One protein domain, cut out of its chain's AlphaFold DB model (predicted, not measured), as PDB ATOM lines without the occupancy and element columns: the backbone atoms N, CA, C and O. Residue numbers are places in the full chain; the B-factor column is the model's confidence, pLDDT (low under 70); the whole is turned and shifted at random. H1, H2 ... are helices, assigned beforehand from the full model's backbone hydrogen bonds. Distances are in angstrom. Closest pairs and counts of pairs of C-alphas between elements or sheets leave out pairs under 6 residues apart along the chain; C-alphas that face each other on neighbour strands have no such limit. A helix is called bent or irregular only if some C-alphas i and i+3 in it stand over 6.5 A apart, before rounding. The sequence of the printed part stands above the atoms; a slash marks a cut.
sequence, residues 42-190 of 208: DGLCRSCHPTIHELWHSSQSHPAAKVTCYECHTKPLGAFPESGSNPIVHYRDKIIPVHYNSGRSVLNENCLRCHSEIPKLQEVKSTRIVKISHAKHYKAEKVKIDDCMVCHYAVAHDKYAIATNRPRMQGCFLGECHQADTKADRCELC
ATOM      1  N   ASP A  42     128.847 129.991  34.616       89.62
ATOM      2  CA  ASP A  42     127.510 130.249  34.101       89.62
ATOM      3  C   ASP A  42     126.782 131.343  34.898       89.62
ATOM      4  O   ASP A  42     125.704 131.774  34.489       89.62
ATOM      5  N   GLY A  43     127.359 131.839  35.998       90.12
ATOM      6  CA  GLY A  43     126.784 132.865  36.856       90.12
ATOM      7  C   GLY A  43     126.557 134.189  36.133       90.12
ATOM      8  O   GLY A  43     125.518 134.822  36.343       90.12
ATOM      9  N   LEU A  44     127.465 134.577  35.229       86.19
ATOM     10  CA  LEU A  44     127.272 135.753  34.375       86.19
ATOM     11  C   LEU A  44     126.121 135.533  33.385       86.19
ATOM     12  O   LEU A  44     125.274 136.405  33.216       86.19
ATOM     13  N   CYS A  45     126.043 134.355  32.763       89.38
ATOM     14  CA  CYS A  45     124.938 134.023  31.868       89.38
ATOM     15  C   CYS A  45     123.605 133.992  32.627       89.38
ATOM     16  O   CYS A  45     122.610 134.522  32.141       89.38
ATOM     17  N   ARG A  46     123.585 133.419  33.835       94.50
ATOM     18  CA  ARG A  46     122.414 133.303  34.710       94.50
ATOM     19  C   ARG A  46     121.906 134.655  35.193       94.50
ATOM     20  O   ARG A  46     120.697 134.815  35.319       94.50
ATOM     21  N   SER A  47     122.788 135.620  35.459       93.69
ATOM     22  CA  SER A  47     122.370 136.948  35.926       93.69
ATOM     23  C   SER A  47     121.547 137.694  34.869       93.69
ATOM     24  O   SER A  47     120.572 138.359  35.211       93.69
ATOM     25  N   CYS A  48     121.880 137.521  33.586       92.31
ATOM     26  CA  CYS A  48     121.136 138.108  32.471       92.31
ATOM     27  C   CYS A  48     120.035 137.186  31.909       92.31
ATOM     28  O   CYS A  48     119.020 137.671  31.409       92.31
ATOM     29  N   HIS A  49     120.210 135.864  31.980       93.38
ATOM     30  CA  HIS A  49     119.313 134.857  31.399       93.38
ATOM     31  C   HIS A  49     118.913 133.756  32.399       93.38
ATOM     32  O   HIS A  49     119.149 132.571  32.140       93.38
ATOM     33  N   PRO A  50     118.247 134.100  33.515       94.88
ATOM     34  CA  PRO A  50     117.936 133.140  34.576       94.88
ATOM     35  C   PRO A  50     117.025 132.002  34.098       94.88
ATOM     36  O   PRO A  50     117.284 130.839  34.383       94.88
ATOM     37  N   THR A  51     116.009 132.307  33.286       94.12
ATOM     38  CA  THR A  51     115.102 131.285  32.741       94.12
ATOM     39  C   THR A  51     115.806 130.346  31.764       94.12
ATOM     40  O   THR A  51     115.537 129.154  31.748       94.12
ATOM     41  N   ILE A  52     116.710 130.860  30.923       92.38
ATOM     42  CA  ILE A  52     117.448 130.014  29.971       92.38
ATOM     43  C   ILE A  52     118.414 129.100  30.718       92.38
ATOM     44  O   ILE A  52     118.509 127.920  30.392       92.38
ATOM     45  N   HIS A  53     119.081 129.642  31.739       94.12
ATOM     46  CA  HIS A  53     119.943 128.880  32.630       94.12
ATOM     47  C   HIS A  53     119.188 127.718  33.281       94.12
ATOM     48  O   HIS A  53     119.658 126.589  33.208       94.12
ATOM     49  N   GLU A  54     117.984 127.953  33.806       92.56
ATOM     50  CA  GLU A  54     117.150 126.904  34.404       92.56
ATOM     51  C   GLU A  54     116.768 125.803  33.399       92.56
ATOM     52  O   GLU A  54     116.860 124.609  33.702       92.56
ATOM     53  N   LEU A  55     116.394 126.183  32.174       91.88
ATOM     54  CA  LEU A  55     116.053 125.227  31.114       91.88
ATOM     55  C   LEU A  55     117.261 124.383  30.685       91.88
ATOM     56  O   LEU A  55     117.133 123.176  30.491       91.88
ATOM     57  N   TRP A  56     118.441 124.995  30.570       92.38
ATOM     58  CA  TRP A  56     119.681 124.271  30.283       92.38
ATOM     59  C   TRP A  56     120.092 123.364  31.440       92.38
ATOM     60  O   TRP A  56     120.386 122.188  31.226       92.38
ATOM     61  N   HIS A  57     120.035 123.864  32.672       91.50
ATOM     62  CA  HIS A  57     120.388 123.098  33.860       91.50
ATOM     63  C   HIS A  57     119.474 121.874  34.049       91.50
ATOM     64  O   HIS A  57     119.929 120.821  34.498       91.50
ATOM     65  N   SER A  58     118.200 121.981  33.661       89.06
ATOM     66  CA  SER A  58     117.229 120.877  33.662       89.06
ATOM     67  C   SER A  58     117.233 120.027  32.380       89.06
ATOM     68  O   SER A  58     116.497 119.038  32.291       89.06
ATOM     69  N   SER A  59     118.073 120.349  31.390       88.62
ATOM     70  CA  SER A  59     118.135 119.599  30.138       88.62
ATOM     71  C   SER A  59     118.648 118.178  30.363       88.62
ATOM     72  O   SER A  59     119.752 117.948  30.855       88.62
ATOM     73  N   GLN A  60     117.873 117.197  29.902       86.94
ATOM     74  CA  GLN A  60     118.301 115.796  29.892       86.94
ATOM     75  C   GLN A  60     119.284 115.480  28.756       86.94
ATOM     76  O   GLN A  60     120.025 114.503  28.838       86.94
ATOM     77  N   SER A  61     119.278 116.281  27.684       87.44
ATOM     78  CA  SER A  61     120.116 116.026  26.504       87.44
ATOM     79  C   SER A  61     121.506 116.638  26.647       87.44
ATOM     80  O   SER A  61     122.491 116.002  26.282       87.44
ATOM     81  N   HIS A  62     121.588 117.840  27.222       91.31
ATOM     82  CA  HIS A  62     122.839 118.562  27.451       91.31
ATOM     83  C   HIS A  62     122.899 119.052  28.904       91.31
ATOM     84  O   HIS A  62     122.738 120.246  29.147       91.31
ATOM     85  N   PRO A  63     123.088 118.143  29.879       88.25
ATOM     86  CA  PRO A  63     123.084 118.514  31.288       88.25
ATOM     87  C   PRO A  63     124.292 119.389  31.632       88.25
ATOM     88  O   PRO A  63     125.391 119.170  31.107       88.25
ATOM     89  N   ALA A  64     124.115 120.300  32.592       87.50
ATOM     90  CA  ALA A  64     125.137 121.269  32.994       87.50
ATOM     91  C   ALA A  64     126.466 120.645  33.456       87.50
ATOM     92  O   ALA A  64     127.529 121.237  33.304       87.50
ATOM     93  N   ALA A  65     126.424 119.406  33.955       88.19
ATOM     94  CA  ALA A  65     127.612 118.650  34.347       88.19
ATOM     95  C   ALA A  65     128.487 118.186  33.164       88.19
ATOM     96  O   ALA A  65     129.615 117.745  33.379       88.19
ATOM     97  N   LYS A  66     127.963 118.207  31.933       90.00
ATOM     98  CA  LYS A  66     128.657 117.700  30.737       90.00
ATOM     99  C   LYS A  66     128.883 118.757  29.676       90.00
ATOM    100  O   LYS A  66     129.879 118.658  28.970       90.00
ATOM    101  N   VAL A  67     127.940 119.684  29.529       92.06
ATOM    102  CA  VAL A  67     127.985 120.704  28.487       92.06
ATOM    103  C   VAL A  67     127.621 122.041  29.075       92.06
ATOM    104  O   VAL A  67     126.605 122.151  29.750       92.06
ATOM    105  N   THR A  68     128.431 123.048  28.785       91.44
ATOM    106  CA  THR A  68     128.302 124.404  29.324       91.44
ATOM    107  C   THR A  68     127.798 125.401  28.285       91.44
ATOM    108  O   THR A  68     127.811 125.142  27.079       91.44
ATOM    109  N   CYS A  69     127.431 126.604  28.737       91.38
ATOM    110  CA  CYS A  69     127.026 127.689  27.846       91.38
ATOM    111  C   CYS A  69     128.109 128.006  26.799       91.38
ATOM    112  O   CYS A  69     127.799 128.184  25.620       91.38
ATOM    113  N   TYR A  70     129.385 128.021  27.205       90.25
ATOM    114  CA  TYR A  70     130.499 128.368  26.322       90.25
ATOM    115  C   TYR A  70     130.704 127.347  25.197       90.25
ATOM    116  O   TYR A  70     131.127 127.721  24.107       90.25
ATOM    117  N   GLU A  71     130.389 126.070  25.408       90.75
ATOM    118  CA  GLU A  71     130.620 125.035  24.391       90.75
ATOM    119  C   GLU A  71     129.700 125.199  23.192       90.75
ATOM    120  O   GLU A  71     130.112 124.884  22.077       90.75
ATOM    121  N   CYS A  72     128.506 125.741  23.419       91.94
ATOM    122  CA  CYS A  72     127.530 126.039  22.381       91.94
ATOM    123  C   CYS A  72     127.679 127.469  21.850       91.94
ATOM    124  O   CYS A  72     127.555 127.694  20.649       91.94
ATOM    125  N   HIS A  73     127.960 128.437  22.725       92.88
ATOM    126  CA  HIS A  73     127.885 129.859  22.395       92.88
ATOM    127  C   HIS A  73     129.224 130.519  22.060       92.88
ATOM    128  O   HIS A  73     129.244 131.728  21.888       92.88
ATOM    129  N   THR A  74     130.342 129.803  21.945       90.25
ATOM    130  CA  THR A  74     131.629 130.415  21.547       90.25
ATOM    131  C   THR A  74     132.088 129.904  20.192       90.25
ATOM    132  O   THR A  74     131.857 128.743  19.859       90.25
ATOM    133  N   LYS A  75     132.723 130.759  19.379       87.31
ATOM    134  CA  LYS A  75     133.234 130.336  18.065       87.31
ATOM    135  C   LYS A  75     134.281 129.226  18.267       87.31
ATOM    136  O   LYS A  75     135.239 129.443  19.015       87.31
ATOM    137  N   PRO A  76     134.155 128.063  17.605       79.69
ATOM    138  CA  PRO A  76     135.214 127.070  17.632       79.69
ATOM    139  C   PRO A  76     136.449 127.637  16.922       79.69
ATOM    140  O   PRO A  76     136.383 128.094  15.783       79.69
ATOM    141  N   LEU A  77     137.590 127.621  17.608       83.31
ATOM    142  CA  LEU A  77     138.862 128.049  17.033       83.31
ATOM    143  C   LEU A  77     139.624 126.841  16.493       83.31
ATOM    144  O   LEU A  77     139.726 125.805  17.155       83.31
ATOM    145  N   GLY A  78     140.161 126.991  15.280       81.94
ATOM    146  CA  GLY A  78     140.958 125.967  14.615       81.94
ATOM    147  C   GLY A  78     142.265 125.627  15.342       81.94
ATOM    148  O   GLY A  78     142.604 126.149  16.409       81.94
ATOM    149  N   ALA A  79     143.034 124.709  14.756       84.75
ATOM    150  CA  ALA A  79     144.375 124.399  15.249       84.75
ATOM    151  C   ALA A  79     145.333 125.593  15.096       84.75
ATOM    152  O   ALA A  79     146.180 125.792  15.966       84.75
ATOM    153  N   PHE A  80     145.146 126.376  14.032       88.75
ATOM    154  CA  PHE A  80     146.034 127.448  13.608       88.75
ATOM    155  C   PHE A  80     145.264 128.757  13.370       88.75
ATOM    156  O   PHE A  80     144.076 128.706  13.031       88.75
ATOM    157  N   PRO A  81     145.931 129.917  13.522       87.94
ATOM    158  CA  PRO A  81     145.352 131.218  13.208       87.94
ATOM    159  C   PRO A  81     144.985 131.335  11.723       87.94
ATOM    160  O   PRO A  81     145.714 130.867  10.848       87.94
ATOM    161  N   GLU A  82     143.862 131.999  11.443       86.56
ATOM    162  CA  GLU A  82     143.483 132.392  10.082       86.56
ATOM    163  C   GLU A  82     144.490 133.429   9.542       86.56
ATOM    164  O   GLU A  82     145.092 134.186  10.314       86.56
ATOM    165  N   SER A  83     144.692 133.472   8.221       87.88
ATOM    166  CA  SER A  83     145.646 134.399   7.594       87.88
ATOM    167  C   SER A  83     145.332 135.854   7.967       87.88
ATOM    168  O   SER A  83     144.193 136.297   7.843       87.88
ATOM    169  N   GLY A  84     146.336 136.592   8.450       86.50
ATOM    170  CA  GLY A  84     146.187 137.982   8.903       86.50
ATOM    171  C   GLY A  84     145.674 138.160  10.339       86.50
ATOM    172  O   GLY A  84     145.600 139.293  10.811       86.50
ATOM    173  N   SER A  85     145.355 137.079  11.063       86.94
ATOM    174  CA  SER A  85     144.972 137.158  12.480       86.94
ATOM    175  C   SER A  85     146.187 137.190  13.416       86.94
ATOM    176  O   SER A  85     147.256 136.660  13.111       86.94
ATOM    177  N   ASN A  86     146.035 137.824  14.583       91.56
ATOM    178  CA  ASN A  86     147.095 137.877  15.586       91.56
ATOM    179  C   ASN A  86     147.231 136.501  16.280       91.56
ATOM    180  O   ASN A  86     146.286 136.072  16.952       91.56
ATOM    181  N   PRO A  87     148.392 135.818  16.188       91.00
ATOM    182  CA  PRO A  87     148.566 134.481  16.752       91.00
ATOM    183  C   PRO A  87     148.437 134.465  18.280       91.00
ATOM    184  O   PRO A  87     147.895 133.513  18.835       91.00
ATOM    185  N   ILE A  88     148.873 135.527  18.969       89.94
ATOM    186  CA  ILE A  88     148.757 135.639  20.429       89.94
ATOM    187  C   ILE A  88     147.279 135.666  20.828       89.94
ATOM    188  O   ILE A  88     146.872 134.947  21.737       89.94
ATOM    189  N   VAL A  89     146.468 136.449  20.110       88.31
ATOM    190  CA  VAL A  89     145.018 136.530  20.338       88.31
ATOM    191  C   VAL A  89     144.350 135.187  20.042       88.31
ATOM    192  O   VAL A  89     143.587 134.704  20.869       88.31
ATOM    193  N   HIS A  90     144.701 134.530  18.931       89.00
ATOM    194  CA  HIS A  90     144.154 133.215  18.579       89.00
ATOM    195  C   HIS A  90     144.383 132.169  19.683       89.00
ATOM    196  O   HIS A  90     143.445 131.488  20.100       89.00
ATOM    197  N   TYR A  91     145.617 132.038  20.182       88.50
ATOM    198  CA  TYR A  91     145.921 131.059  21.229       88.50
ATOM    199  C   TYR A  91     145.352 131.458  22.592       88.50
ATOM    200  O   TYR A  91     144.898 130.579  23.326       88.50
ATOM    201  N   ARG A  92     145.304 132.758  22.917       88.44
ATOM    202  CA  ARG A  92     144.605 133.255  24.109       88.44
ATOM    203  C   ARG A  92     143.137 132.845  24.076       88.44
ATOM    204  O   ARG A  92     142.680 132.231  25.031       88.44
ATOM    205  N   ASP A  93     142.431 133.125  22.984       87.50
ATOM    206  CA  ASP A  93     140.983 132.899  22.870       87.50
ATOM    207  C   ASP A  93     140.625 131.407  22.853       87.50
ATOM    208  O   ASP A  93     139.541 130.991  23.258       87.50
ATOM    209  N   LYS A  94     141.574 130.565  22.432       85.69
ATOM    210  CA  LYS A  94     141.452 129.106  22.515       85.69
ATOM    211  C   LYS A  94     141.469 128.606  23.962       85.69
ATOM    212  O   LYS A  94     140.819 127.609  24.286       85.69
ATOM    213  N   ILE A  95     142.208 129.292  24.832       85.00
ATOM    214  CA  ILE A  95     142.300 128.986  26.263       85.00
ATOM    215  C   ILE A  95     141.177 129.688  27.034       85.00
ATOM    216  O   ILE A  95     140.565 129.076  27.911       85.00
ATOM    217  N   ILE A  96     140.874 130.935  26.690       85.94
ATOM    218  CA  ILE A  96     139.932 131.806  27.387       85.94
ATOM    219  C   ILE A  96     138.801 132.193  26.420       85.94
ATOM    220  O   ILE A  96     139.031 132.986  25.508       85.94
ATOM    221  N   PRO A  97     137.583 131.655  26.587       79.44
ATOM    222  CA  PRO A  97     136.466 132.003  25.718       79.44
ATOM    223  C   PRO A  97     136.009 133.451  25.958       79.44
ATOM    224  O   PRO A  97     135.371 133.739  26.961       79.44
ATOM    225  N   VAL A  98     136.297 134.359  25.020       75.12
ATOM    226  CA  VAL A  98     135.980 135.800  25.151       75.12
ATOM    227  C   VAL A  98     134.823 136.280  24.265       75.12
ATOM    228  O   VAL A  98     134.312 137.385  24.449       75.12
ATOM    229  N   HIS A  99     134.400 135.478  23.284       80.19
ATOM    230  CA  HIS A  99     133.417 135.890  22.279       80.19
ATOM    231  C   HIS A  99     132.211 134.954  22.254       80.19
ATOM    232  O   HIS A  99     132.250 133.877  21.652       80.19
ATOM    233  N   TYR A 100     131.135 135.411  22.894       87.50
ATOM    234  CA  TYR A 100     129.840 134.744  22.899       87.50
ATOM    235  C   TYR A 100     128.999 135.153  21.688       87.50
ATOM    236  O   TYR A 100     128.881 136.330  21.357       87.50
ATOM    237  N   ASN A 101     128.408 134.169  21.022       89.50
ATOM    238  CA  ASN A 101     127.591 134.328  19.835       89.50
ATOM    239  C   ASN A 101     126.486 133.258  19.823       89.50
ATOM    240  O   ASN A 101     126.745 132.059  19.904       89.50
ATOM    241  N   SER A 102     125.232 133.695  19.724       87.38
ATOM    242  CA  SER A 102     124.045 132.838  19.608       87.38
ATOM    243  C   SER A 102     123.532 132.719  18.168       87.38
ATOM    244  O   SER A 102     122.400 132.298  17.935       87.38
ATOM    245  N   GLY A 103     124.340 133.126  17.192       91.25
ATOM    246  CA  GLY A 103     124.060 133.001  15.773       91.25
ATOM    247  C   GLY A 103     124.031 131.540  15.334       91.25
ATOM    248  O   GLY A 103     124.819 130.713  15.796       91.25
ATOM    249  N   ARG A 104     123.125 131.229  14.401       89.38
ATOM    250  CA  ARG A 104     122.858 129.854  13.949       89.38
ATOM    251  C   ARG A 104     124.106 129.142  13.419       89.38
ATOM    252  O   ARG A 104     124.304 127.987  13.765       89.38
ATOM    253  N   SER A 105     124.976 129.827  12.666       90.19
ATOM    254  CA  SER A 105     126.222 129.226  12.147       90.19
ATOM    255  C   SER A 105     127.133 128.721  13.266       90.19
ATOM    256  O   SER A 105     127.553 127.569  13.236       90.19
ATOM    257  N   VAL A 106     127.372 129.548  14.292       91.62
ATOM    258  CA  VAL A 106     128.231 129.192  15.435       91.62
ATOM    259  C   VAL A 106     127.640 128.015  16.206       91.62
ATOM    260  O   VAL A 106     128.347 127.057  16.511       91.62
ATOM    261  N   LEU A 107     126.334 128.053  16.475       92.81
ATOM    262  CA  LEU A 107     125.646 126.961  17.163       92.81
ATOM    263  C   LEU A 107     125.714 125.659  16.360       92.81
ATOM    264  O   LEU A 107     126.067 124.623  16.914       92.81
ATOM    265  N   ASN A 108     125.441 125.712  15.057       93.56
ATOM    266  CA  ASN A 108     125.488 124.553  14.171       93.56
ATOM    267  C   ASN A 108     126.894 123.937  14.091       93.56
ATOM    268  O   ASN A 108     127.042 122.722  14.209       93.56
ATOM    269  N   GLU A 109     127.934 124.760  13.946       92.56
ATOM    270  CA  GLU A 109     129.330 124.306  13.981       92.56
ATOM    271  C   GLU A 109     129.664 123.621  15.313       92.56
ATOM    272  O   GLU A 109     130.273 122.548  15.327       92.56
ATOM    273  N   ASN A 110     129.213 124.185  16.436       93.19
ATOM    274  CA  ASN A 110     129.423 123.596  17.756       93.19
ATOM    275  C   ASN A 110     128.638 122.296  17.969       93.19
ATOM    276  O   ASN A 110     129.174 121.372  18.585       93.19
ATOM    277  N   CYS A 111     127.427 122.166  17.412       93.56
ATOM    278  CA  CYS A 111     126.716 120.888  17.372       93.56
ATOM    279  C   CYS A 111     127.573 119.833  16.666       93.56
ATOM    280  O   CYS A 111     127.829 118.765  17.220       93.56
ATOM    281  N   LEU A 112     128.071 120.148  15.467       94.19
ATOM    282  CA  LEU A 112     128.866 119.225  14.654       94.19
ATOM    283  C   LEU A 112     130.239 118.911  15.255       94.19
ATOM    284  O   LEU A 112     130.780 117.841  14.982       94.19
ATOM    285  N   ARG A 113     130.784 119.784  16.110       92.38
ATOM    286  CA  ARG A 113     132.033 119.523  16.839       92.38
ATOM    287  C   ARG A 113     131.928 118.291  17.740       92.38
ATOM    288  O   ARG A 113     132.866 117.504  17.792       92.38
ATOM    289  N   CYS A 114     130.804 118.124  18.435       93.19
ATOM    290  CA  CYS A 114     130.559 116.963  19.299       93.19
ATOM    291  C   CYS A 114     129.783 115.846  18.580       93.19
ATOM    292  O   CYS A 114     129.868 114.681  18.963       93.19
ATOM    293  N   HIS A 115     129.036 116.189  17.529       93.69
ATOM    294  CA  HIS A 115     128.112 115.295  16.832       93.69
ATOM    295  C   HIS A 115     128.399 115.174  15.327       93.69
ATOM    296  O   HIS A 115     127.475 115.165  14.511       93.69
ATOM    297  N   SER A 116     129.670 115.033  14.946       94.38
ATOM    298  CA  SER A 116     130.108 114.973  13.539       94.38
ATOM    299  C   SER A 116     129.459 113.850  12.723       94.38
ATOM    300  O   SER A 116     129.309 113.962  11.507       94.38
ATOM    301  N   GLU A 117     129.049 112.771  13.389       93.88
ATOM    302  CA  GLU A 117     128.460 111.599  12.743       93.88
ATOM    303  C   GLU A 117     126.931 111.662  12.635       93.88
ATOM    304  O   GLU A 117     126.360 110.952  11.808       93.88
ATOM    305  N   ILE A 118     126.253 112.532  13.405       91.38
ATOM    306  CA  ILE A 118     124.782 112.639  13.382       91.38
ATOM    307  C   ILE A 118     124.232 112.891  11.971       91.38
ATOM    308  O   ILE A 118     123.303 112.175  11.590       91.38
ATOM    309  N   PRO A 119     124.798 113.809  11.160       92.44
ATOM    310  CA  PRO A 119     124.357 114.032   9.784       92.44
ATOM    311  C   PRO A 119     124.284 112.779   8.906       92.44
ATOM    312  O   PRO A 119     123.481 112.723   7.979       92.44
ATOM    313  N   LYS A 120     125.109 111.768   9.192       90.38
ATOM    314  CA  LYS A 120     125.203 110.534   8.402       90.38
ATOM    315  C   LYS A 120     124.232 109.455   8.883       90.38
ATOM    316  O   LYS A 120     124.066 108.437   8.210       90.38
ATOM    317  N   LEU A 121     123.595 109.648  10.039       88.81
ATOM    318  CA  LEU A 121     122.719 108.643  10.629       88.81
ATOM    319  C   LEU A 121     121.449 108.464   9.798       88.81
ATOM    320  O   LEU A 121     120.729 109.420   9.482       88.81
ATOM    321  N   GLN A 122     121.170 107.203   9.485       85.69
ATOM    322  CA  GLN A 122     119.960 106.781   8.797       85.69
ATOM    323  C   GLN A 122     118.815 106.504   9.779       85.69
ATOM    324  O   GLN A 122     118.981 106.506  10.999       85.69
ATOM    325  N   GLU A 123     117.627 106.270   9.225       80.81
ATOM    326  CA  GLU A 123     116.454 105.863   9.994       80.81
ATOM    327  C   GLU A 123     116.708 104.529  10.715       80.81
ATOM    328  O   GLU A 123     117.105 103.535  10.108       80.81
ATOM    329  N   VAL A 124     116.449 104.491  12.022       71.69
ATOM    330  CA  VAL A 124     116.526 103.254  12.807       71.69
ATOM    331  C   VAL A 124     115.133 102.640  12.865       71.69
ATOM    332  O   VAL A 124     114.233 103.171  13.519       71.69
ATOM    333  N   LYS A 125     114.951 101.516  12.167       66.69
ATOM    334  CA  LYS A 125     113.716 100.723  12.216       66.69
ATOM    335  C   LYS A 125     113.522 100.142  13.623       66.69
ATOM    336  O   LYS A 125     114.494  99.906  14.336       66.69
ATOM    337  N   SER A 126     112.274  99.884  14.018       61.28
ATOM    338  CA  SER A 126     111.856  99.182  15.254       61.28
ATOM    339  C   SER A 126     112.047  99.884  16.610       61.28
ATOM    340  O   SER A 126     111.350  99.529  17.552       61.28
ATOM    341  N   THR A 127     112.896 100.910  16.734       61.19
ATOM    342  CA  THR A 127     113.070 101.653  18.009       61.19
ATOM    343  C   THR A 127     112.313 102.979  18.059       61.19
ATOM    344  O   THR A 127     112.218 103.611  19.113       61.19
ATOM    345  N   ARG A 128     111.784 103.438  16.919       67.50
ATOM    346  CA  ARG A 128     111.102 104.728  16.786       67.50
ATOM    347  C   ARG A 128     109.799 104.573  16.017       67.50
ATOM    348  O   ARG A 128     109.703 103.770  15.100       67.50
ATOM    349  N   ILE A 129     108.812 105.387  16.386       77.00
ATOM    350  CA  ILE A 129     107.496 105.450  15.728       77.00
ATOM    351  C   ILE A 129     107.582 106.269  14.425       77.00
ATOM    352  O   ILE A 129     106.784 106.060  13.515       77.00
ATOM    353  N   VAL A 130     108.578 107.158  14.309       80.75
ATOM    354  CA  VAL A 130     108.752 108.108  13.195       80.75
ATOM    355  C   VAL A 130     110.010 107.785  12.370       80.75
ATOM    356  O   VAL A 130     111.081 107.529  12.927       80.75
ATOM    357  N   LYS A 131     109.875 107.837  11.045       85.19
ATOM    358  CA  LYS A 131     110.878 107.679   9.985       85.19
ATOM    359  C   LYS A 131     111.609 109.003   9.732       85.19
ATOM    360  O   LYS A 131     111.356 109.686   8.746       85.19
ATOM    361  N   ILE A 132     112.521 109.379  10.624       84.94
ATOM    362  CA  ILE A 132     113.417 110.525  10.393       84.94
ATOM    363  C   ILE A 132     114.845 110.012  10.217       84.94
ATOM    364  O   ILE A 132     115.362 109.275  11.053       84.94
ATOM    365  N   SER A 133     115.470 110.430   9.118       88.44
ATOM    366  CA  SER A 133     116.866 110.160   8.779       88.44
ATOM    367  C   SER A 133     117.590 111.489   8.607       88.44
ATOM    368  O   SER A 133     117.171 112.292   7.769       88.44
ATOM    369  N   HIS A 134     118.670 111.722   9.355       90.81
ATOM    370  CA  HIS A 134     119.491 112.918   9.159       90.81
ATOM    371  C   HIS A 134     120.133 112.900   7.775       90.81
ATOM    372  O   HIS A 134     120.097 113.918   7.098       90.81
ATOM    373  N   ALA A 135     120.561 111.733   7.286       90.00
ATOM    374  CA  ALA A 135     121.130 111.597   5.945       90.00
ATOM    375  C   ALA A 135     120.166 112.019   4.815       90.00
ATOM    376  O   ALA A 135     120.610 112.379   3.730       90.00
ATOM    377  N   LYS A 136     118.844 111.974   5.051       89.56
ATOM    378  CA  LYS A 136     117.828 112.420   4.076       89.56
ATOM    379  C   LYS A 136     117.456 113.904   4.201       89.56
ATOM    380  O   LYS A 136     116.852 114.429   3.273       89.56
ATOM    381  N   HIS A 137     117.780 114.557   5.318       89.50
ATOM    382  CA  HIS A 137     117.383 115.947   5.582       89.50
ATOM    383  C   HIS A 137     118.573 116.909   5.611       89.50
ATOM    384  O   HIS A 137     118.442 118.040   5.166       89.50
ATOM    385  N   TYR A 138     119.731 116.473   6.102       91.62
ATOM    386  CA  TYR A 138     120.917 117.305   6.241       91.62
ATOM    387  C   TYR A 138     121.745 117.297   4.953       91.62
ATOM    388  O   TYR A 138     122.307 116.265   4.585       91.62
ATOM    389  N   LYS A 139     121.833 118.451   4.280       89.44
ATOM    390  CA  LYS A 139     122.560 118.660   3.012       89.44
ATOM    391  C   LYS A 139     122.256 117.591   1.951       89.44
ATOM    392  O   LYS A 139     123.128 117.213   1.171       89.44
ATOM    393  N   ALA A 140     121.022 117.095   1.927       85.31
ATOM    394  CA  ALA A 140     120.585 116.118   0.945       85.31
ATOM    395  C   ALA A 140     120.273 116.804  -0.394       85.31
ATOM    396  O   ALA A 140     119.916 117.978  -0.447       85.31
ATOM    397  N   GLU A 141     120.340 116.056  -1.494       81.19
ATOM    398  CA  GLU A 141     120.121 116.593  -2.847       81.19
ATOM    399  C   GLU A 141     118.769 117.317  -2.994       81.19
ATOM    400  O   GLU A 141     118.682 118.384  -3.597       81.19
ATOM    401  N   LYS A 142     117.716 116.755  -2.385       80.19
ATOM    402  CA  LYS A 142     116.347 117.291  -2.435       80.19
ATOM    403  C   LYS A 142     116.011 118.245  -1.285       80.19
ATOM    404  O   LYS A 142     114.973 118.895  -1.338       80.19
ATOM    405  N   VAL A 143     116.851 118.315  -0.248       76.06
ATOM    406  CA  VAL A 143     116.591 119.079   0.981       76.06
ATOM    407  C   VAL A 143     117.875 119.772   1.424       76.06
ATOM    408  O   VAL A 143     118.814 119.142   1.904       76.06
ATOM    409  N   LYS A 144     117.906 121.100   1.294       79.69
ATOM    410  CA  LYS A 144     119.091 121.928   1.563       79.69
ATOM    411  C   LYS A 144     119.172 122.411   3.017       79.69
ATOM    412  O   LYS A 144     119.586 123.539   3.255       79.69
ATOM    413  N   ILE A 145     118.757 121.596   3.987       88.06
ATOM    414  CA  ILE A 145     118.919 121.961   5.401       88.06
ATOM    415  C   ILE A 145     120.378 121.707   5.775       88.06
ATOM    416  O   ILE A 145     120.829 120.566   5.797       88.06
ATOM    417  N   ASP A 146     121.132 122.758   6.057       89.00
ATOM    418  CA  ASP A 146     122.534 122.698   6.481       89.00
ATOM    419  C   ASP A 146     122.748 123.125   7.941       89.00
ATOM    420  O   ASP A 146     123.878 123.093   8.440       89.00
ATOM    421  N   ASP A 147     121.654 123.447   8.634       90.19
ATOM    422  CA  ASP A 147     121.617 123.925  10.011       90.19
ATOM    423  C   ASP A 147     120.750 123.021  10.905       90.19
ATOM    424  O   ASP A 147     119.529 122.923  10.749       90.19
ATOM    425  N   CYS A 148     121.386 122.394  11.897       90.44
ATOM    426  CA  CYS A 148     120.738 121.548  12.898       90.44
ATOM    427  C   CYS A 148     119.638 122.300  13.665       90.44
ATOM    428  O   CYS A 148     118.617 121.715  14.043       90.44
ATOM    429  N   MET A 149     119.809 123.610  13.862       88.25
ATOM    430  CA  MET A 149     118.893 124.455  14.622       88.25
ATOM    431  C   MET A 149     117.577 124.724  13.886       88.25
ATOM    432  O   MET A 149     116.646 125.244  14.495       88.25
ATOM    433  N   VAL A 150     117.455 124.364  12.602       86.75
ATOM    434  CA  VAL A 150     116.166 124.387  11.882       86.75
ATOM    435  C   VAL A 150     115.146 123.478  12.557       86.75
ATOM    436  O   VAL A 150     113.994 123.869  12.723       86.75
ATOM    437  N   CYS A 151     115.575 122.305  13.023       86.00
ATOM    438  CA  CYS A 151     114.704 121.366  13.727       86.00
ATOM    439  C   CYS A 151     114.947 121.362  15.245       86.00
ATOM    440  O   CYS A 151     114.015 121.131  16.014       86.00
ATOM    441  N   HIS A 152     116.178 121.637  15.689       88.06
ATOM    442  CA  HIS A 152     116.619 121.511  17.084       88.06
ATOM    443  C   HIS A 152     116.781 122.857  17.815       88.06
ATOM    444  O   HIS A 152     117.653 123.005  18.669       88.06
ATOM    445  N   TYR A 153     115.919 123.838  17.528       83.00
ATOM    446  CA  TYR A 153     116.038 125.209  18.052       83.00
ATOM    447  C   TYR A 153     116.059 125.322  19.592       83.00
ATOM    448  O   TYR A 153     116.568 126.305  20.126       83.00
ATOM    449  N   ALA A 154     115.514 124.329  20.303       83.69
ATOM    450  CA  ALA A 154     115.396 124.311  21.761       83.69
ATOM    451  C   ALA A 154     116.030 123.067  22.408       83.69
ATOM    452  O   ALA A 154     115.601 122.647  23.473       83.69
ATOM    453  N   VAL A 155     117.053 122.462  21.790       86.19
ATOM    454  CA  VAL A 155     117.647 121.187  22.261       86.19
ATOM    455  C   VAL A 155     118.178 121.213  23.700       86.19
ATOM    456  O   VAL A 155     118.191 120.186  24.371       86.19
ATOM    457  N   ALA A 156     118.646 122.373  24.160       86.25
ATOM    458  CA  ALA A 156     119.092 122.587  25.534       86.25
ATOM    459  C   ALA A 156     118.153 123.521  26.310       86.25
ATOM    460  O   ALA A 156     118.267 123.619  27.519       86.25
ATOM    461  N   HIS A 157     117.222 124.199  25.638       90.69
ATOM    462  CA  HIS A 157     116.373 125.241  26.223       90.69
ATOM    463  C   HIS A 157     114.886 124.925  26.002       90.69
ATOM    464  O   HIS A 157     114.106 125.803  25.624       90.69
ATOM    465  N   ASP A 158     114.508 123.654  26.144       87.31
ATOM    466  CA  ASP A 158     113.160 123.169  25.852       87.31
ATOM    467  C   ASP A 158     112.152 123.740  26.862       87.31
ATOM    468  O   ASP A 158     112.108 123.332  28.017       87.31
ATOM    469  N   LYS A 159     111.339 124.705  26.413       82.81
ATOM    470  CA  LYS A 159     110.357 125.433  27.237       82.81
ATOM    471  C   LYS A 159     109.073 124.651  27.517       82.81
ATOM    472  O   LYS A 159     108.160 125.190  28.142       82.81
ATOM    473  N   TYR A 160     108.928 123.440  26.989       79.19
ATOM    474  CA  TYR A 160     107.680 122.700  27.113       79.19
ATOM    475  C   TYR A 160     107.581 121.950  28.446       79.19
ATOM    476  O   TYR A 160     108.566 121.432  28.958       79.19
ATOM    477  N   ALA A 161     106.350 121.803  28.953       73.94
ATOM    478  CA  ALA A 161     106.060 121.105  30.212       73.94
ATOM    479  C   ALA A 161     106.589 119.657  30.260       73.94
ATOM    480  O   ALA A 161     106.927 119.151  31.324       73.94
ATOM    481  N   ILE A 162     106.677 119.000  29.099       78.06
ATOM    482  CA  ILE A 162     107.385 117.731  28.925       78.06
ATOM    483  C   ILE A 162     108.489 117.985  27.907       78.06
ATOM    484  O   ILE A 162     108.231 118.028  26.696       78.06
ATOM    485  N   ALA A 163     109.704 118.184  28.411       73.19
ATOM    486  CA  ALA A 163     110.880 118.372  27.584       73.19
ATOM    487  C   ALA A 163     111.179 117.072  26.836       73.19
ATOM    488  O   ALA A 163     111.465 116.035  27.436       73.19
ATOM    489  N   THR A 164     111.105 117.116  25.509       73.00
ATOM    490  CA  THR A 164     111.488 115.972  24.674       73.00
ATOM    491  C   THR A 164     112.835 116.206  24.013       73.00
ATOM    492  O   THR A 164     113.453 115.234  23.581       73.00
ATOM    493  N   ASN A 165     113.293 117.469  23.939       69.62
ATOM    494  CA  ASN A 165     114.496 117.908  23.222       69.62
ATOM    495  C   ASN A 165     114.547 117.382  21.770       69.62
ATOM    496  O   ASN A 165     115.611 117.245  21.161       69.62
ATOM    497  N   ARG A 166     113.375 117.046  21.217       73.94
ATOM    498  CA  ARG A 166     113.185 116.472  19.885       73.94
ATOM    499  C   ARG A 166     112.381 117.448  19.029       73.94
ATOM    500  O   ARG A 166     111.500 118.127  19.561       73.94
ATOM    501  N   PRO A 167     112.620 117.477  17.707       77.88
ATOM    502  CA  PRO A 167     111.766 118.216  16.796       77.88
ATOM    503  C   PRO A 167     110.330 117.724  16.958       77.88
ATOM    504  O   PRO A 167     110.069 116.516  16.944       77.88
ATOM    505  N   ARG A 168     109.397 118.653  17.152       77.00
ATOM    506  CA  ARG A 168     107.978 118.309  17.188       77.00
ATOM    507  C   ARG A 168     107.438 118.187  15.775       77.00
ATOM    508  O   ARG A 168     107.957 118.809  14.853       77.00
ATOM    509  N   MET A 169     106.333 117.462  15.633       79.75
ATOM    510  CA  MET A 169     105.617 117.344  14.364       79.75
ATOM    511  C   MET A 169     105.249 118.717  13.781       79.75
ATOM    512  O   MET A 169     105.344 118.909  12.574       79.75
ATOM    513  N   GLN A 170     104.923 119.704  14.634       77.25
ATOM    514  CA  GLN A 170     104.708 121.079  14.172       77.25
ATOM    515  C   GLN A 170     105.930 121.617  13.410       77.25
ATOM    516  O   GLN A 170     105.768 122.232  12.365       77.25
ATOM    517  N   GLY A 171     107.150 121.330  13.869       77.50
ATOM    518  CA  GLY A 171     108.382 121.752  13.197       77.50
ATOM    519  C   GLY A 171     108.539 121.182  11.784       77.50
ATOM    520  O   GLY A 171     109.113 121.849  10.930       77.50
ATOM    521  N   CYS A 172     107.982 120.000  11.502       82.56
ATOM    522  CA  CYS A 172     107.986 119.422  10.156       82.56
ATOM    523  C   CYS A 172     107.078 120.205   9.191       82.56
ATOM    524  O   CYS A 172     107.416 120.377   8.022       82.56
ATOM    525  N   PHE A 173     105.934 120.693   9.678       83.06
ATOM    526  CA  PHE A 173     104.909 121.332   8.849       83.06
ATOM    527  C   PHE A 173     105.034 122.859   8.768       83.06
ATOM    528  O   PHE A 173     104.641 123.446   7.764       83.06
ATOM    529  N   LEU A 174     105.584 123.505   9.800       67.12
ATOM    530  CA  LEU A 174     105.644 124.968   9.903       67.12
ATOM    531  C   LEU A 174     106.684 125.607   8.966       67.12
ATOM    532  O   LEU A 174     106.492 126.741   8.543       67.12
ATOM    533  N   GLY A 175     107.769 124.905   8.625       62.44
ATOM    534  CA  GLY A 175     108.911 125.460   7.883       62.44
ATOM    535  C   GLY A 175     108.837 125.345   6.358       62.44
ATOM    536  O   GLY A 175     109.867 125.110   5.743       62.44
ATOM    537  N   GLU A 176     107.644 125.398   5.759       66.62
ATOM    538  CA  GLU A 176     107.392 125.204   4.309       66.62
ATOM    539  C   GLU A 176     107.808 123.831   3.730       66.62
ATOM    540  O   GLU A 176     107.461 123.507   2.599       66.62
ATOM    541  N   CYS A 177     108.483 122.975   4.502       81.81
ATOM    542  CA  CYS A 177     109.097 121.742   4.004       81.81
ATOM    543  C   CYS A 177     108.080 120.633   3.686       81.81
ATOM    544  O   CYS A 177     108.183 119.984   2.649       81.81
ATOM    545  N   HIS A 178     107.097 120.412   4.569       86.56
ATOM    546  CA  HIS A 178     106.139 119.298   4.462       86.56
ATOM    547  C   HIS A 178     104.670 119.736   4.574       86.56
ATOM    548  O   HIS A 178     103.817 118.963   5.007       86.56
ATOM    549  N   GLN A 179     104.327 120.966   4.179       83.00
ATOM    550  CA  GLN A 179     102.941 121.463   4.274       83.00
ATOM    551  C   GLN A 179     101.932 120.573   3.523       83.00
ATOM    552  O   GLN A 179     100.829 120.321   4.013       83.00
ATOM    553  N   ALA A 180     102.329 120.034   2.366       84.25
ATOM    554  CA  ALA A 180     101.496 119.150   1.550       84.25
ATOM    555  C   ALA A 180     101.288 117.747   2.156       84.25
ATOM    556  O   ALA A 180     100.400 117.014   1.709       84.25
ATOM    557  N   ASP A 181     102.077 117.375   3.169       85.94
ATOM    558  CA  ASP A 181     102.068 116.044   3.790       85.94
ATOM    559  C   ASP A 181     101.214 115.971   5.063       85.94
ATOM    560  O   ASP A 181     101.185 114.951   5.743       85.94
ATOM    561  N   THR A 182     100.461 117.031   5.362       82.69
ATOM    562  CA  THR A 182      99.542 117.122   6.511       82.69
ATOM    563  C   THR A 182      98.272 116.272   6.365       82.69
ATOM    564  O   THR A 182      97.482 116.167   7.301       82.69
ATOM    565  N   LYS A 183      98.055 115.658   5.196       83.06
ATOM    566  CA  LYS A 183      96.867 114.846   4.904       83.06
ATOM    567  C   LYS A 183      96.906 113.496   5.633       83.06
ATOM    568  O   LYS A 183      97.946 112.850   5.726       83.06
ATOM    569  N   ALA A 184      95.745 113.033   6.100       79.62
ATOM    570  CA  ALA A 184      95.614 111.808   6.902       79.62
ATOM    571  C   ALA A 184      95.998 110.508   6.160       79.62
ATOM    572  O   ALA A 184      96.308 109.494   6.787       79.62
ATOM    573  N   ASP A 185      95.993 110.518   4.828       83.50
ATOM    574  CA  ASP A 185      96.441 109.407   3.983       83.50
ATOM    575  C   ASP A 185      97.974 109.323   3.862       83.50
ATOM    576  O   ASP A 185      98.498 108.333   3.355       83.50
ATOM    577  N   ARG A 186      98.708 110.319   4.372       84.62
ATOM    578  CA  ARG A 186     100.171 110.420   4.276       84.62
ATOM    579  C   ARG A 186     100.915 110.113   5.571       84.62
ATOM    580  O   ARG A 186     102.143 110.174   5.593       84.62
ATOM    581  N   CYS A 187     100.215 109.701   6.629       83.19
ATOM    582  CA  CYS A 187     100.834 109.360   7.916       83.19
ATOM    583  C   CYS A 187     101.964 108.323   7.777       83.19
ATOM    584  O   CYS A 187     102.971 108.398   8.477       83.19
ATOM    585  N   GLU A 188     101.835 107.377   6.846       86.00
ATOM    586  CA  GLU A 188     102.817 106.308   6.626       86.00
ATOM    587  C   GLU A 188     104.117 106.785   5.964       86.00
ATOM    588  O   GLU A 188     105.127 106.078   6.031       86.00
ATOM    589  N   LEU A 189     104.141 107.991   5.379       85.31
ATOM    590  CA  LEU A 189     105.382 108.610   4.901       85.31
ATOM    591  C   LEU A 189     106.336 108.855   6.070       85.31
ATOM    592  O   LEU A 189     107.528 108.557   5.983       85.31
ATOM    593  N   CYS A 190     105.784 109.335   7.184       84.62
ATOM    594  CA  CYS A 190     106.549 109.737   8.355       84.62
ATOM    595  C   CYS A 190     106.529 108.692   9.467       84.62
ATOM    596  O   CYS A 190     107.439 108.691  10.279       84.62
TER     597      CYS A 190
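What this domain is: This is residues 42 to 190 of the 208 residues of an uncharacterized protein of Proteobacteria bacterium (UniProt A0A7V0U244). Little regular structure is present: an elongated run of loops bears eight short helices, H4 near one end and H8 near the other. H3 packs on H5 near the middle, the hairpin of H1 and H2 is off to one side, and residues 83 to 88 stick out. The printed part has 149 residues, 57 in named helices H1 to H8, and no named strand: all helix. It is only just loose, close to compact, with radius of gyration of the C-alphas 18.2 A and spans of 60 by 37 by 28 A.

Where its parts are: H1 is residues 42 to 48, from C-alpha 42 at (127.510, 130.249, 34.101); H2 is 50 to 57, H3 69 to 73, H4 87 to 95 with 12.6 A, H5 104 to 114 with 15.9 A, H6 134 to 137, H7 169 to 174. H8, 184 to 190, ends at (106.549, 109.737, 8.355) and is irregular: C-alphas 185 and 188 are 7.6 A apart.

How they stand to each other: H1 and H2, a hairpin, touch, closest C-alphas Arg 46 and His 53, 5.5 A. H3 touches H5, closest C-alphas Cys 72 and Asn 110, 5.6 A. H4, H6, H7 and H8 touch no helix. In H2, H3, H4 and H7 every O i to N i+4 pair is within hydrogen-bond range; H1 has 2 of 3, H5 6 of 7, H8 0 of 3 with 2 of 4 O i to N i+3 pairs, and H6 is too short.

The domain as a whole: The farthest C-alphas, Ile 88 and Asp 185, are 60.8 A apart. The printed part has no cut. Links H2 to H3, H3 to H4, H5 to H6 and H6 to H7 are long. Residues 125 to 128, 165 and 174 to 176 have pLDDT under 70.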